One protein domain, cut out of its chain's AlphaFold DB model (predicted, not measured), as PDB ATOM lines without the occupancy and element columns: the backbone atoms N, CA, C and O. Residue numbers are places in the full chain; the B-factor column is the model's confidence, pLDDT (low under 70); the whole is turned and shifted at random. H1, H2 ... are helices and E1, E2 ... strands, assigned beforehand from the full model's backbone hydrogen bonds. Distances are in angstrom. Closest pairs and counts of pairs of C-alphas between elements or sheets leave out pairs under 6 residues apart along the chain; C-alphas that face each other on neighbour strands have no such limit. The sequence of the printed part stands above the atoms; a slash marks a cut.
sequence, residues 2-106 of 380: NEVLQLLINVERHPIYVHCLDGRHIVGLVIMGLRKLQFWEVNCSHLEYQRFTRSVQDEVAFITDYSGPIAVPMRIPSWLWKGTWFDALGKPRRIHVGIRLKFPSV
ATOM      1  N   ASN A   2      69.284 101.713  81.979       95.10
ATOM      2  CA  ASN A   2      70.267 100.687  81.556       95.10
ATOM      3  C   ASN A   2      70.777 100.860  80.118       95.10
ATOM      4  O   ASN A   2      71.981 100.828  79.878       95.10
ATOM      5  N   GLU A   3      69.857 101.066  79.177       95.98
ATOM      6  CA  GLU A   3      70.149 101.210  77.749       95.98
ATOM      7  C   GLU A   3      71.015 102.441  77.477       95.98
ATOM      8  O   GLU A   3      72.039 102.331  76.814       95.98
ATOM      9  N   VAL A   4      70.679 103.594  78.067       97.31
ATOM     10  CA  VAL A   4      71.456 104.838  77.929       97.31
ATOM     11  C   VAL A   4      72.879 104.663  78.468       97.31
ATOM     12  O   VAL A   4      73.835 105.111  77.838       97.31
ATOM     13  N   LEU A   5      73.049 103.944  79.583       97.77
ATOM     14  CA  LEU A   5      74.379 103.608  80.096       97.77
ATOM     15  C   LEU A   5      75.128 102.643  79.159       97.77
ATOM     16  O   LEU A   5      76.310 102.854  78.902       97.77
ATOM     17  N   GLN A   6      74.450 101.644  78.582       97.03
ATOM     18  CA  GLN A   6      75.023 100.743  77.571       97.03
ATOM     19  C   GLN A   6      75.436 101.483  76.281       97.03
ATOM     20  O   GLN A   6      76.459 101.141  75.684       97.03
ATOM     21  N   LEU A   7      74.688 102.511  75.863       96.86
ATOM     22  CA  LEU A   7      75.073 103.408  74.768       96.86
ATOM     23  C   LEU A   7      76.337 104.197  75.137       96.86
ATOM     24  O   LEU A   7      77.301 104.199  74.371       96.86
ATOM     25  N   LEU A   8      76.364 104.812  76.324       97.97
ATOM     26  CA  LEU A   8      77.476 105.643  76.799       97.97
ATOM     27  C   LEU A   8      78.801 104.883  76.932       97.97
ATOM     28  O   LEU A   8      79.854 105.448  76.628       97.97
ATOM     29  N   ILE A   9      78.772 103.606  77.322       97.74
ATOM     30  CA  ILE A   9      79.979 102.765  77.408       97.74
ATOM     31  C   ILE A   9      80.376 102.103  76.076       97.74
ATOM     32  O   ILE A   9      81.328 101.325  76.062       97.74
ATOM     33  N   ASN A  10      79.698 102.389  74.957       97.04
ATOM     34  CA  ASN A  10      80.053 101.845  73.644       97.04
ATOM     35  C   ASN A  10      80.866 102.845  72.799       97.04
ATOM     36  O   ASN A  10      80.320 103.776  72.208       97.04
ATOM     37  N   VAL A  11      82.172 102.582  72.672       97.08
ATOM     38  CA  VAL A  11      83.140 103.387  71.892       97.08
ATOM     39  C   VAL A  11      82.734 103.570  70.426       97.08
ATOM     40  O   VAL A  11      83.074 104.576  69.801       97.08
ATOM     41  N   GLU A  12      82.008 102.613  69.855       96.68
ATOM     42  CA  GLU A  12      81.636 102.619  68.437       96.68
ATOM     43  C   GLU A  12      80.539 103.649  68.131       96.68
ATOM     44  O   GLU A  12      80.414 104.085  66.989       96.68
ATOM     45  N   ARG A  13      79.816 104.114  69.161       95.50
ATOM     46  CA  ARG A  13      78.846 105.217  69.076       95.50
ATOM     47  C   ARG A  13      79.440 106.587  69.426       95.50
ATOM     48  O   ARG A  13      78.738 107.585  69.335       95.50
ATOM     49  N   HIS A  14      80.710 106.670  69.839       95.95
ATOM     50  CA  HIS A  14      81.332 107.945  70.228       95.95
ATOM     51  C   HIS A  14      81.729 108.781  68.992       95.95
ATOM     52  O   HIS A  14      82.304 108.226  68.049       95.95
ATOM     53  N   PRO A  15      81.532 110.115  68.988       97.08
ATOM     54  CA  PRO A  15      81.020 110.951  70.080       97.08
ATOM     55  C   PRO A  15      79.491 110.877  70.247       97.08
ATOM     56  O   PRO A  15      78.751 110.902  69.268       97.08
ATOM     57  N   ILE A  16      79.039 110.850  71.504       96.41
ATOM     58  CA  ILE A  16      77.620 110.886  71.895       96.41
ATOM     59  C   ILE A  16      77.329 112.241  72.544       96.41
ATOM     60  O   ILE A  16      78.122 112.710  73.361       96.41
ATOM     61  N   TYR A  17      76.179 112.829  72.223       97.30
ATOM     62  CA  TYR A  17      75.586 113.938  72.969       97.30
ATOM     63  C   TYR A  17      74.332 113.435  73.699       97.30
ATOM     64  O   TYR A  17      73.550 112.680  73.124       97.30
ATOM     65  N   VAL A  18      74.157 113.817  74.967       97.29
ATOM     66  CA  VAL A  18      73.006 113.419  75.797       97.29
ATOM     67  C   VAL A  18      72.256 114.675  76.209       97.29
ATOM     68  O   VAL A  18      72.859 115.599  76.752       97.29
ATOM     69  N   HIS A  19      70.945 114.692  75.982       96.88
ATOM     70  CA  HIS A  19      70.064 115.769  76.417       96.88
ATOM     71  C   HIS A  19      68.686 115.229  76.824       96.88
ATOM     72  O   HIS A  19      68.310 114.100  76.510       96.88
ATOM     73  N   CYS A  20      67.937 116.071  77.526       95.43
ATOM     74  CA  CYS A  20      66.494 115.974  77.727       95.43
ATOM     75  C   CYS A  20      65.888 117.358  77.426       95.43
ATOM     76  O   CYS A  20      66.601 118.224  76.919       95.43
ATOM     77  N   LEU A  21      64.603 117.575  77.721       96.13
ATOM     78  CA  LEU A  21      63.907 118.837  77.422       96.13
ATOM     79  C   LEU A  21      64.586 120.076  78.040       96.13
ATOM     80  O   LEU A  21      64.670 121.120  77.403       96.13
ATOM     81  N   ASP A  22      65.093 119.950  79.267       94.90
ATOM     82  CA  ASP A  22      65.748 121.019  80.035       94.90
ATOM     83  C   ASP A  22      67.274 120.842  80.182       94.90
ATOM     84  O   ASP A  22      67.968 121.744  80.656       94.90
ATOM     85  N   GLY A  23      67.791 119.663  79.817       95.50
ATOM     86  CA  GLY A  23      69.178 119.246  80.021       95.50
ATOM     87  C   GLY A  23      69.585 118.958  81.475       95.50
ATOM     88  O   GLY A  23      70.783 118.817  81.717       95.50
ATOM     89  N   ARG A  24      68.652 118.879  82.442       96.13
ATOM     90  CA  ARG A  24      68.982 118.805  83.882       96.13
ATOM     91  C   ARG A  24      68.708 117.442  84.498       96.13
ATOM     92  O   ARG A  24      69.639 116.657  84.624       96.13
ATOM     93  N   HIS A  25      67.474 117.155  84.911       96.16
ATOM     94  CA  HIS A  25      67.198 116.051  85.845       96.16
ATOM     95  C   HIS A  25      67.521 114.678  85.239       96.16
ATOM     96  O   HIS A  25      68.306 113.915  85.801       96.16
ATOM     97  N   ILE A  26      67.003 114.389  84.040       96.73
ATOM     98  CA  ILE A  26      67.217 113.098  83.365       96.73
ATOM     99  C   ILE A  26      68.684 112.919  82.941       96.73
ATOM    100  O   ILE A  26      69.251 111.841  83.126       96.73
ATOM    101  N   VAL A  27      69.328 113.975  82.426       97.79
ATOM    102  CA  VAL A  27      70.767 113.958  82.095       97.79
ATOM    103  C   VAL A  27      71.602 113.730  83.355       97.79
ATOM    104  O   VAL A  27      72.470 112.862  83.363       97.79
ATOM    105  N   GLY A  28      71.309 114.450  84.438       97.70
ATOM    106  CA  GLY A  28      71.987 114.332  85.723       97.70
ATOM    107  C   GLY A  28      71.902 112.921  86.304       97.70
ATOM    108  O   GLY A  28      72.931 112.360  86.672       97.70
ATOM    109  N   LEU A  29      70.718 112.301  86.296       97.47
ATOM    110  CA  LEU A  29      70.527 110.905  86.704       97.47
ATOM    111  C   LEU A  29      71.331 109.919  85.844       97.47
ATOM    112  O   LEU A  29      71.945 108.985  86.367       97.47
ATOM    113  N   VAL A  30      71.375 110.128  84.525       98.11
ATOM    114  CA  VAL A  30      72.203 109.324  83.609       98.11
ATOM    115  C   VAL A  30      73.697 109.493  83.916       98.11
ATOM    116  O   VAL A  30      74.430 108.503  83.920       98.11
ATOM    117  N   ILE A  31      74.155 110.709  84.232       98.12
ATOM    118  CA  ILE A  31      75.543 110.961  84.639       98.12
ATOM    119  C   ILE A  31      75.845 110.340  86.009       98.12
ATOM    120  O   ILE A  31      76.876 109.685  86.128       98.12
ATOM    121  N   MET A  32      74.957 110.416  87.007       97.83
ATOM    122  CA  MET A  32      75.136 109.712  88.288       97.83
ATOM    123  C   MET A  32      75.261 108.190  88.096       97.83
ATOM    124  O   MET A  32      76.169 107.569  88.649       97.83
ATOM    125  N   GLY A  33      74.430 107.588  87.236       97.72
ATOM    126  CA  GLY A  33      74.559 106.174  86.857       97.72
ATOM    127  C   GLY A  33      75.901 105.848  86.180       97.72
ATOM    128  O   GLY A  33      76.488 104.789  86.423       97.72
ATOM    129  N   LEU A  34      76.441 106.778  85.383       98.03
ATOM    130  CA  LEU A  34      77.772 106.659  84.785       98.03
ATOM    131  C   LEU A  34      78.904 106.842  85.814       98.03
ATOM    132  O   LEU A  34      79.917 106.146  85.732       98.03
ATOM    133  N   ARG A  35      78.742 107.721  86.809       97.92
ATOM    134  CA  ARG A  35      79.689 107.880  87.924       97.92
ATOM    135  C   ARG A  35      79.736 106.634  88.805       97.92
ATOM    136  O   ARG A  35      80.832 106.183  89.138       97.92
ATOM    137  N   LYS A  36      78.590 105.995  89.062       96.96
ATOM    138  CA  LYS A  36      78.532 104.679  89.721       96.96
ATOM    139  C   LYS A  36      79.346 103.637  88.939       96.96
ATOM    140  O   LYS A  36      80.216 102.998  89.523       96.96
ATOM    141  N   LEU A  37      79.187 103.549  87.609       96.71
ATOM    142  CA  LEU A  37      80.030 102.704  86.728       96.71
ATOM    143  C   LEU A  37      81.539 103.014  86.792       96.71
ATOM    144  O   LEU A  37      82.361 102.120  86.579       96.71
ATOM    145  N   GLN A  38      81.910 104.258  87.095       96.65
ATOM    146  CA  GLN A  38      83.294 104.706  87.268       96.65
ATOM    147  C   GLN A  38      83.840 104.491  88.697       96.65
ATOM    148  O   GLN A  38      84.957 104.925  88.967       96.65
ATOM    149  N   PHE A  39      83.100 103.814  89.590       95.39
ATOM    150  CA  PHE A  39      83.426 103.638  91.018       95.39
ATOM    151  C   PHE A  39      83.540 104.951  91.814       95.39
ATOM    152  O   PHE A  39      84.335 105.054  92.747       95.39
ATOM    153  N   TRP A  40      82.762 105.975  91.457       97.06
ATOM    154  CA  TRP A  40      82.672 107.186  92.275       97.06
ATOM    155  C   TRP A  40      81.789 106.944  93.501       97.06
ATOM    156  O   TRP A  40      80.799 106.213  93.435       97.06
ATOM    157  N   GLU A  41      82.118 107.611  94.607       96.14
ATOM    158  CA  GLU A  41      81.243 107.686  95.776       96.14
ATOM    159  C   GLU A  41      79.914 108.362  95.406       96.14
ATOM    160  O   GLU A  41      79.897 109.352  94.664       96.14
ATOM    161  N   VAL A  42      78.795 107.856  95.940       96.11
ATOM    162  CA  VAL A  42      77.460 108.369  95.588       96.11
ATOM    163  C   VAL A  42      77.336 109.853  95.952       96.11
ATOM    164  O   VAL A  42      76.901 110.638  95.109       96.11
ATOM    165  N   ASN A  43      77.843 110.266  97.119       96.55
ATOM    166  CA  ASN A  43      77.893 111.669  97.550       96.55
ATOM    167  C   ASN A  43      78.625 112.567  96.537       96.55
ATOM    168  O   ASN A  43      78.099 113.600  96.126       96.55
ATOM    169  N   CYS A  44      79.798 112.146  96.052       97.40
ATOM    170  CA  CYS A  44      80.557 112.876  95.032       97.40
ATOM    171  C   CYS A  44      79.785 113.008  93.707       97.40
ATOM    172  O   CYS A  44      79.808 114.072  93.086       97.40
ATOM    173  N   SER A  45      79.060 111.966  93.287       97.50
ATOM    174  CA  SER A  45      78.183 112.049  92.109       97.50
ATOM    175  C   SER A  45      76.937 112.915  92.337       97.50
ATOM    176  O   SER A  45      76.463 113.565  91.407       97.50
ATOM    177  N   HIS A  46      76.429 112.980  93.570       97.52
ATOM    178  CA  HIS A  46      75.281 113.809  93.930       97.52
ATOM    179  C   HIS A  46      75.644 115.300  93.999       97.52
ATOM    180  O   HIS A  46      74.890 116.138  93.512       97.52
ATOM    181  N   LEU A  47      76.839 115.645  94.490       97.22
ATOM    182  CA  LEU A  47      77.364 117.015  94.422       97.22
ATOM    183  C   LEU A  47      77.557 117.487  92.968       97.22
ATOM    184  O   LEU A  47      77.312 118.653  92.652       97.22
ATOM    185  N   GLU A  48      77.943 116.587  92.055       97.76
ATOM    186  CA  GLU A  48      77.960 116.885  90.617       97.76
ATOM    187  C   GLU A  48      76.538 117.096  90.063       97.76
ATOM    188  O   GLU A  48      76.300 118.083  89.366       97.76
ATOM    189  N   TYR A  49      75.581 116.233  90.422       97.91
ATOM    190  CA  TYR A  49      74.165 116.374  90.054       97.91
ATOM    191  C   TYR A  49      73.578 117.722  90.489       97.91
ATOM    192  O   TYR A  49      73.103 118.478  89.638       97.91
ATOM    193  N   GLN A  50      73.677 118.069  91.777       97.34
ATOM    194  CA  GLN A  50      73.182 119.336  92.332       97.34
ATOM    195  C   GLN A  50      73.777 120.553  91.605       97.34
ATOM    196  O   GLN A  50      73.063 121.510  91.297       97.34
ATOM    197  N   ARG A  51      75.074 120.509  91.259       96.55
ATOM    198  CA  ARG A  51      75.762 121.588  90.531       96.55
ATOM    199  C   ARG A  51      75.175 121.844  89.138       96.55
ATOM    200  O   ARG A  51      75.157 122.997  88.702       96.55
ATOM    201  N   PHE A  52      74.715 120.804  88.443       95.44
ATOM    202  CA  PHE A  52      74.127 120.929  87.105       95.44
ATOM    203  C   PHE A  52      72.612 121.167  87.125       95.44
ATOM    204  O   PHE A  52      72.124 121.975  86.335       95.44
ATOM    205  N   THR A  53      71.863 120.529  88.030       95.70
ATOM    206  CA  THR A  53      70.402 120.713  88.110       95.70
ATOM    207  C   THR A  53      69.992 122.003  88.807       95.70
ATOM    208  O   THR A  53      68.957 122.576  88.461       95.70
ATOM    209  N   ARG A  54      70.801 122.474  89.769       93.75
ATOM    210  CA  ARG A  54      70.437 123.497  90.767       93.75
ATOM    211  C   ARG A  54      69.212 123.100  91.610       93.75
ATOM    212  O   ARG A  54      68.508 123.968  92.113       93.75
ATOM    213  N   SER A  55      68.961 121.795  91.740       90.61
ATOM    214  CA  SER A  55      67.887 121.212  92.547       90.61
ATOM    215  C   SER A  55      68.436 120.642  93.857       90.61
ATOM    216  O   SER A  55      69.572 120.173  93.903       90.61
ATOM    217  N   VAL A  56      67.603 120.648  94.899       89.57
ATOM    218  CA  VAL A  56      67.869 120.023  96.212       89.57
ATOM    219  C   VAL A  56      67.170 118.651  96.320       89.57
ATOM    220  O   VAL A  56      67.080 118.075  97.397       89.57
ATOM    221  N   GLN A  57      66.636 118.118  95.213       90.25
ATOM    222  CA  GLN A  57      66.042 116.777  95.178       90.25
ATOM    223  C   GLN A  57      67.086 115.696  95.461       90.25
ATOM    224  O   GLN A  57      68.132 115.648  94.810       90.25
ATOM    225  N   ASP A  58      66.762 114.814  96.403       92.27
ATOM    226  CA  ASP A  58      67.599 113.685  96.786       92.27
ATOM    227  C   ASP A  58      67.375 112.476  95.859       92.27
ATOM    228  O   ASP A  58      66.409 111.727  95.988       92.27
ATOM    229  N   GLU A  59      68.310 112.284  94.928       95.52
ATOM    230  CA  GLU A  59      68.387 111.109  94.050       95.52
ATOM    231  C   GLU A  59      69.353 110.025  94.588       95.52
ATOM    232  O   GLU A  59      69.611 109.027  93.907       95.52
ATOM    233  N   VAL A  60      69.942 110.210  95.781       96.53
ATOM    234  CA  VAL A  60      70.967 109.313  96.349       96.53
ATOM    235  C   VAL A  60      70.399 107.916  96.557       96.53
ATOM    236  O   VAL A  60      71.059 106.945  96.184       96.53
ATOM    237  N   ALA A  61      69.173 107.795  97.077       96.55
ATOM    238  CA  ALA A  61      68.504 106.507  97.262       96.55
ATOM    239  C   ALA A  61      68.335 105.758  95.925       96.55
ATOM    240  O   ALA A  61      68.843 104.649  95.763       96.55
ATOM    241  N   PHE A  62      67.734 106.407  94.921       96.55
ATOM    242  CA  PHE A  62      67.509 105.820  93.596       96.55
ATOM    243  C   PHE A  62      68.814 105.362  92.921       96.55
ATOM    244  O   PHE A  62      68.889 104.253  92.387       96.55
ATOM    245  N   ILE A  63      69.872 106.175  92.982       96.85
ATOM    246  CA  ILE A  63      71.180 105.815  92.419       96.85
ATOM    247  C   ILE A  63      71.885 104.732  93.252       96.85
ATOM    248  O   ILE A  63      72.600 103.905  92.679       96.85
ATOM    249  N   THR A  64      71.665 104.666  94.566       96.00
ATOM    250  CA  THR A  64      72.201 103.607  95.440       96.00
ATOM    251  C   THR A  64      71.559 102.255  95.132       96.00
ATOM    252  O   THR A  64      72.283 101.294  94.851       96.00
ATOM    253  N   ASP A  65      70.231 102.202  95.040       96.17
ATOM    254  CA  ASP A  65      69.464 100.977  94.776       96.17
ATOM    255  C   ASP A  65      69.560 100.502  93.315       96.17
ATOM    256  O   ASP A  65      69.340  99.323  93.007       96.17
ATOM    257  N   TYR A  66      69.943 101.396  92.393       96.01
ATOM    258  CA  TYR A  66      70.112 101.067  90.980       96.01
ATOM    259  C   TYR A  66      71.144  99.945  90.757       96.01
ATOM    260  O   TYR A  66      72.361 100.154  90.776       96.01
ATOM    261  N   SER A  67      70.632  98.745  90.485       94.93
ATOM    262  CA  SER A  67      71.386  97.501  90.276       94.93
ATOM    263  C   SER A  67      71.119  96.868  88.898       94.93
ATOM    264  O   SER A  67      71.453  95.704  88.651       94.93
ATOM    265  N   GLY A  68      70.506  97.636  87.986       91.78
ATOM    266  CA  GLY A  68      69.993  97.163  86.698       91.78
ATOM    267  C   GLY A  68      71.046  96.469  85.817       91.78
ATOM    268  O   GLY A  68      72.215  96.852  85.836       91.78
ATOM    269  N   PRO A  69      70.667  95.440  85.033       94.52
ATOM    270  CA  PRO A  69      71.610  94.736  84.175       94.52
ATOM    271  C   PRO A  69      72.108  95.618  83.023       94.52
ATOM    272  O   PRO A  69      71.301  96.081  82.215       94.52
ATOM    273  N   ILE A  70      73.428  95.778  82.909       96.40
ATOM    274  CA  ILE A  70      74.094  96.503  81.814       96.40
ATOM    275  C   ILE A  70      74.961  95.523  81.026       96.40
ATOM    276  O   ILE A  70      75.839  94.876  81.601       96.40
ATOM    277  N   ALA A  71      74.728  95.403  79.718       95.26
ATOM    278  CA  ALA A  71      75.574  94.595  78.846       95.26
ATOM    279  C   ALA A  71      76.829  95.381  78.440       95.26
ATOM    280  O   ALA A  71      76.737  96.451  77.839       95.26
ATOM    281  N   VAL A  72      78.004  94.856  78.782       95.50
ATOM    282  CA  VAL A  72      79.295  95.512  78.537       95.50
ATOM    283  C   VAL A  72      79.763  95.200  77.108       95.50
ATOM    284  O   VAL A  72      79.892  94.028  76.767       95.50
ATOM    285  N   PRO A  73      80.029  96.193  76.243       94.82
ATOM    286  CA  PRO A  73      80.477  95.931  74.876       94.82
ATOM    287  C   PRO A  73      81.907  95.363  74.828       94.82
ATOM    288  O   PRO A  73      82.703  95.524  75.755       94.82
ATOM    289  N   MET A  74      82.268  94.747  73.695       91.78
ATOM    290  CA  MET A  74      83.644  94.300  73.403       91.78
ATOM    291  C   MET A  74      84.680  95.424  73.565       91.78
ATOM    292  O   MET A  74      85.799  95.178  74.004       91.78
ATOM    293  N   ARG A  75      84.303  96.660  73.215       94.28
ATOM    294  CA  ARG A  75      85.153  97.856  73.265       94.28
ATOM    295  C   ARG A  75      84.542  98.891  74.203       94.28
ATOM    296  O   ARG A  75      83.542  99.519  73.857       94.28
ATOM    297  N   ILE A  76      85.171  99.079  75.362       96.52
ATOM    298  CA  ILE A  76      84.839 100.139  76.323       96.52
ATOM    299  C   ILE A  76      85.838 101.310  76.220       96.52
ATOM    300  O   ILE A  76      86.971 101.101  75.780       96.52
ATOM    301  N   PRO A  77      85.452 102.547  76.588       97.25
ATOM    302  CA  PRO A  77      86.336 103.708  76.495       97.25
ATOM    303  C   PRO A  77      87.550 103.584  77.416       97.25
ATOM    304  O   PRO A  77      87.452 103.015  78.497       97.25
ATOM    305  N   SER A  78      88.678 104.193  77.048       96.56
ATOM    306  CA  SER A  78      89.908 104.165  77.858       96.56
ATOM    307  C   SER A  78      89.746 104.777  79.257       96.56
ATOM    308  O   SER A  78      90.447 104.371  80.183       96.56
ATOM    309  N   TRP A  79      88.799 105.706  79.440       96.16
ATOM    310  CA  TRP A  79      88.437 106.254  80.752       96.16
ATOM    311  C   TRP A  79      87.623 105.285  81.625       96.16
ATOM    312  O   TRP A  79      87.580 105.462  82.839       96.16
ATOM    313  N   LEU A  80      87.004 104.249  81.048       96.66
ATOM    314  CA  LEU A  80      86.295 103.210  81.793       96.66
ATOM    315  C   LEU A  80      87.230 102.019  82.009       96.66
ATOM    316  O   LEU A  80      87.603 101.326  81.066       96.66
ATOM    317  N   TRP A  81      87.634 101.792  83.259       95.36
ATOM    318  CA  TRP A  81      88.448 100.634  83.669       95.36
ATOM    319  C   TRP A  81      89.737 100.442  82.830       95.36
ATOM    320  O   TRP A  81      90.169  99.322  82.572       95.36
ATOM    321  N   LYS A  82      90.365 101.550  82.401       93.28
ATOM    322  CA  LYS A  82      91.551 101.601  81.514       93.28
ATOM    323  C   LYS A  82      91.326 101.042  80.093       93.28
ATOM    324  O   LYS A  82      92.293 100.756  79.393       93.28
ATOM    325  N   GLY A  83      90.075 100.899  79.650       94.63
ATOM    326  CA  GLY A  83      89.713 100.356  78.337       94.63
ATOM    327  C   GLY A  83      89.587  98.828  78.279       94.63
ATOM    328  O   GLY A  83      89.238  98.300  77.224       94.63
ATOM    329  N   THR A  84      89.840  98.103  79.378       92.64
ATOM    330  CA  THR A  84      89.795  96.630  79.413       92.64
ATOM    331  C   THR A  84      89.045  96.086  80.633       92.64
ATOM    332  O   THR A  84      89.445  96.262  81.784       92.64
ATOM    333  N   TRP A  85      87.955  95.355  80.377       93.32
ATOM    334  CA  TRP A  85      87.195  94.637  81.412       93.32
ATOM    335  C   TRP A  85      87.666  93.190  81.633       93.32
ATOM    336  O   TRP A  85      87.169  92.516  82.532       93.32
ATOM    337  N   PHE A  86      88.632  92.715  80.848       91.58
ATOM    338  CA  PHE A  86      89.256  91.398  80.970       91.58
ATOM    339  C   PHE A  86      90.741  91.515  81.347       91.58
ATOM    340  O   PHE A  86      91.399  92.514  81.050       91.58
ATOM    341  N   ASP A  87      91.264  90.492  82.019       90.23
ATOM    342  CA  ASP A  87      92.691  90.342  82.311       90.23
ATOM    343  C   ASP A  87      93.476  89.809  81.104       90.23
ATOM    344  O   ASP A  87      92.900  89.303  80.143       90.23
ATOM    345  N   ALA A  88      94.811  89.841  81.180       89.85
ATOM    346  CA  ALA A  88      95.707  89.315  80.141       89.85
ATOM    347  C   ALA A  88      95.465  87.828  79.786       89.85
ATOM    348  O   ALA A  88      95.849  87.382  78.713       89.85
ATOM    349  N   LEU A  89      94.792  87.072  80.665       89.92
ATOM    350  CA  LEU A  89      94.372  85.681  80.451       89.92
ATOM    351  C   LEU A  89      92.973  85.547  79.803       89.92
ATOM    352  O   LEU A  89      92.371  84.476  79.865       89.92
ATOM    353  N   GLY A  90      92.390  86.635  79.286       88.00
ATOM    354  CA  GLY A  90      91.043  86.671  78.695       88.00
ATOM    355  C   GLY A  90      89.883  86.496  79.690       88.00
ATOM    356  O   GLY A  90      88.721  86.495  79.290       88.00
ATOM    357  N   LYS A  91      90.171  86.349  80.989       87.58
ATOM    358  CA  LYS A  91      89.158  86.184  82.043       87.58
ATOM    359  C   LYS A  91      88.487  87.531  82.365       87.58
ATOM    360  O   LYS A  91      89.206  88.526  82.474       87.58
ATOM    361  N   PRO A  92      87.154  87.594  82.565       88.72
ATOM    362  CA  PRO A  92      86.484  88.811  83.021       88.72
ATOM    363  C   PRO A  92      86.993  89.237  84.403       88.72
ATOM    364  O   PRO A  92      87.120  88.407  85.308       88.72
ATOM    365  N   ARG A  93      87.247  90.534  84.584       90.64
ATOM    366  CA  ARG A  93      87.665  91.102  85.870       90.64
ATOM    367  C   ARG A  93      86.515  91.102  86.873       90.64
ATOM    368  O   ARG A  93      85.349  91.273  86.518       90.64
ATOM    369  N   ARG A  94      86.850  90.982  88.161       87.00
ATOM    370  CA  ARG A  94      85.896  91.157  89.267       87.00
ATOM    371  C   ARG A  94      85.650  92.648  89.512       87.00
ATOM    372  O   ARG A  94      86.350  93.287  90.289       87.00
ATOM    373  N   ILE A  95      84.673  93.206  88.799       89.87
ATOM    374  CA  ILE A  95      84.342  94.639  88.795       89.87
ATOM    375  C   ILE A  95      83.117  94.868  89.708       89.87
ATOM    376  O   ILE A  95      81.974  94.676  89.298       89.87
ATOM    377  N   HIS A  96      83.355  95.236  90.971       88.18
ATOM    378  CA  HIS A  96      82.337  95.300  92.036       88.18
ATOM    379  C   HIS A  96      81.597  96.654  92.111       88.18
ATOM    380  O   HIS A  96      81.732  97.397  93.075       88.18
ATOM    381  N   VAL A  97      80.805  96.983  91.087       88.82
ATOM    382  CA  VAL A  97      80.119  98.294  90.948       88.82
ATOM    383  C   VAL A  97      78.823  98.425  91.781       88.82
ATOM    384  O   VAL A  97      78.198  99.480  91.825       88.82
ATOM    385  N   GLY A  98      78.297  97.320  92.321       90.47
ATOM    386  CA  GLY A  98      76.891  97.235  92.766       90.47
ATOM    387  C   GLY A  98      75.863  97.213  91.614       90.47
ATOM    388  O   GLY A  98      74.683  96.960  91.833       90.47
ATOM    389  N   ILE A  99      76.311  97.412  90.369       93.18
ATOM    390  CA  ILE A  99      75.529  97.261  89.136       93.18
ATOM    391  C   ILE A  99      75.789  95.870  88.543       93.18
ATOM    392  O   ILE A  99      76.931  95.407  88.497       93.18
ATOM    393  N   ARG A 100      74.742  95.194  88.053       94.06
ATOM    394  CA  ARG A 100      74.846  93.846  87.472       94.06
ATOM    395  C   ARG A 100      75.412  93.893  86.048       94.06
ATOM    396  O   ARG A 100      74.677  94.038  85.074       94.06
ATOM    397  N   LEU A 101      76.724  93.735  85.909       95.05
ATOM    398  CA  LEU A 101      77.375  93.672  84.600       95.05
ATOM    399  C   LEU A 101      77.108  92.321  83.910       95.05
ATOM    400  O   LEU A 101      77.387  91.258  84.464       95.05
ATOM    401  N   LYS A 102      76.582  92.365  82.682       94.05
ATOM    402  CA  LYS A 102      76.497  91.221  81.766       94.05
ATOM    403  C   LYS A 102      77.654  91.315  80.774       94.05
ATOM    404  O   LYS A 102      77.655  92.190  79.911       94.05
ATOM    405  N   PHE A 103      78.623  90.416  80.884       92.33
ATOM    406  CA  PHE A 103      79.708  90.322  79.910       92.33
ATOM    407  C   PHE A 103      79.300  89.405  78.746       92.33
ATOM    408  O   PHE A 103      78.750  88.332  79.001       92.33
ATOM    409  N   PRO A 104      79.543  89.791  77.481       89.75
ATOM    410  CA  PRO A 104      79.380  88.901  76.339       89.75
ATOM    411  C   PRO A 104      80.351  87.722  76.455       89.75
ATOM    412  O   PRO A 104      81.521  87.898  76.804       89.75
ATOM    413  N   SER A 105      79.860  86.523  76.150       82.72
ATOM    414  CA  SER A 105      80.648  85.293  76.192       82.72
ATOM    415  C   SER A 105      81.853  85.388  75.257       82.72
ATOM    416  O   SER A 105      81.694  85.478  74.039       82.72
ATOM    417  N   VAL A 106      83.062  85.323  75.815       70.89
ATOM    418  CA  VAL A 106      84.290  85.135  75.032       70.89
ATOM    419  C   VAL A 106      84.344  83.665  74.616       70.89
ATOM    420  O   VAL A 106      84.921  82.830  75.312       70.89
TER     421      VAL A 106
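AT A GLANCE: This is residues 2 to 106 of the 380 residues of the protein "Tyrosine phospatase-like protein, putative" of Trypanosoma cruzi (strain CL Brener) (UniProt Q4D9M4). A hairpin of two helices, H2 and H3, with H4 and H1 packed crosswise on H2, makes one half; a long loop stretch, residues 66 to 106, runs out and folds back. The printed part has 105 residues with H1, E1, H2, H3 and H4 in order, mostly helix, under half in named elements. It is compact, radius of gyration of the C-alphas 14.3 A, spanning 46 by 26 by 20 A.

IN THESE COORDINATES: Find C-alpha 2 at (70.267, 100.687, 81.556), where H1, residues 2 to 8, begins. E1, residues 16 to 19, pairs with no named strand. H2, residues 25 to 37, spans 18.5 A; H3, residues 42 to 53, 16.1 A. H4, residues 60 to 65, ends at (69.464, 100.977, 94.776).

HOW THE PARTS SIT: Start at the hub, H2. It forms a hairpin with H3, a shallow tilt of 26 degrees, opposite ways; closest C-alphas Gly 28 and Tyr 49, 5.3 A. H1 touches residues 30 to 34 alone, about perpendicular at 80 degrees; closest C-alphas Leu 5 and Leu 34, 6.5 A. In H1 to H4 every O i to N i+4 pair is within hydrogen-bond range.

THE WHOLE: The farthest C-alphas, Val 56 and Leu 89, are 46.2 A apart. The printed part has no cut; no printed residue is under 70 in pLDDT.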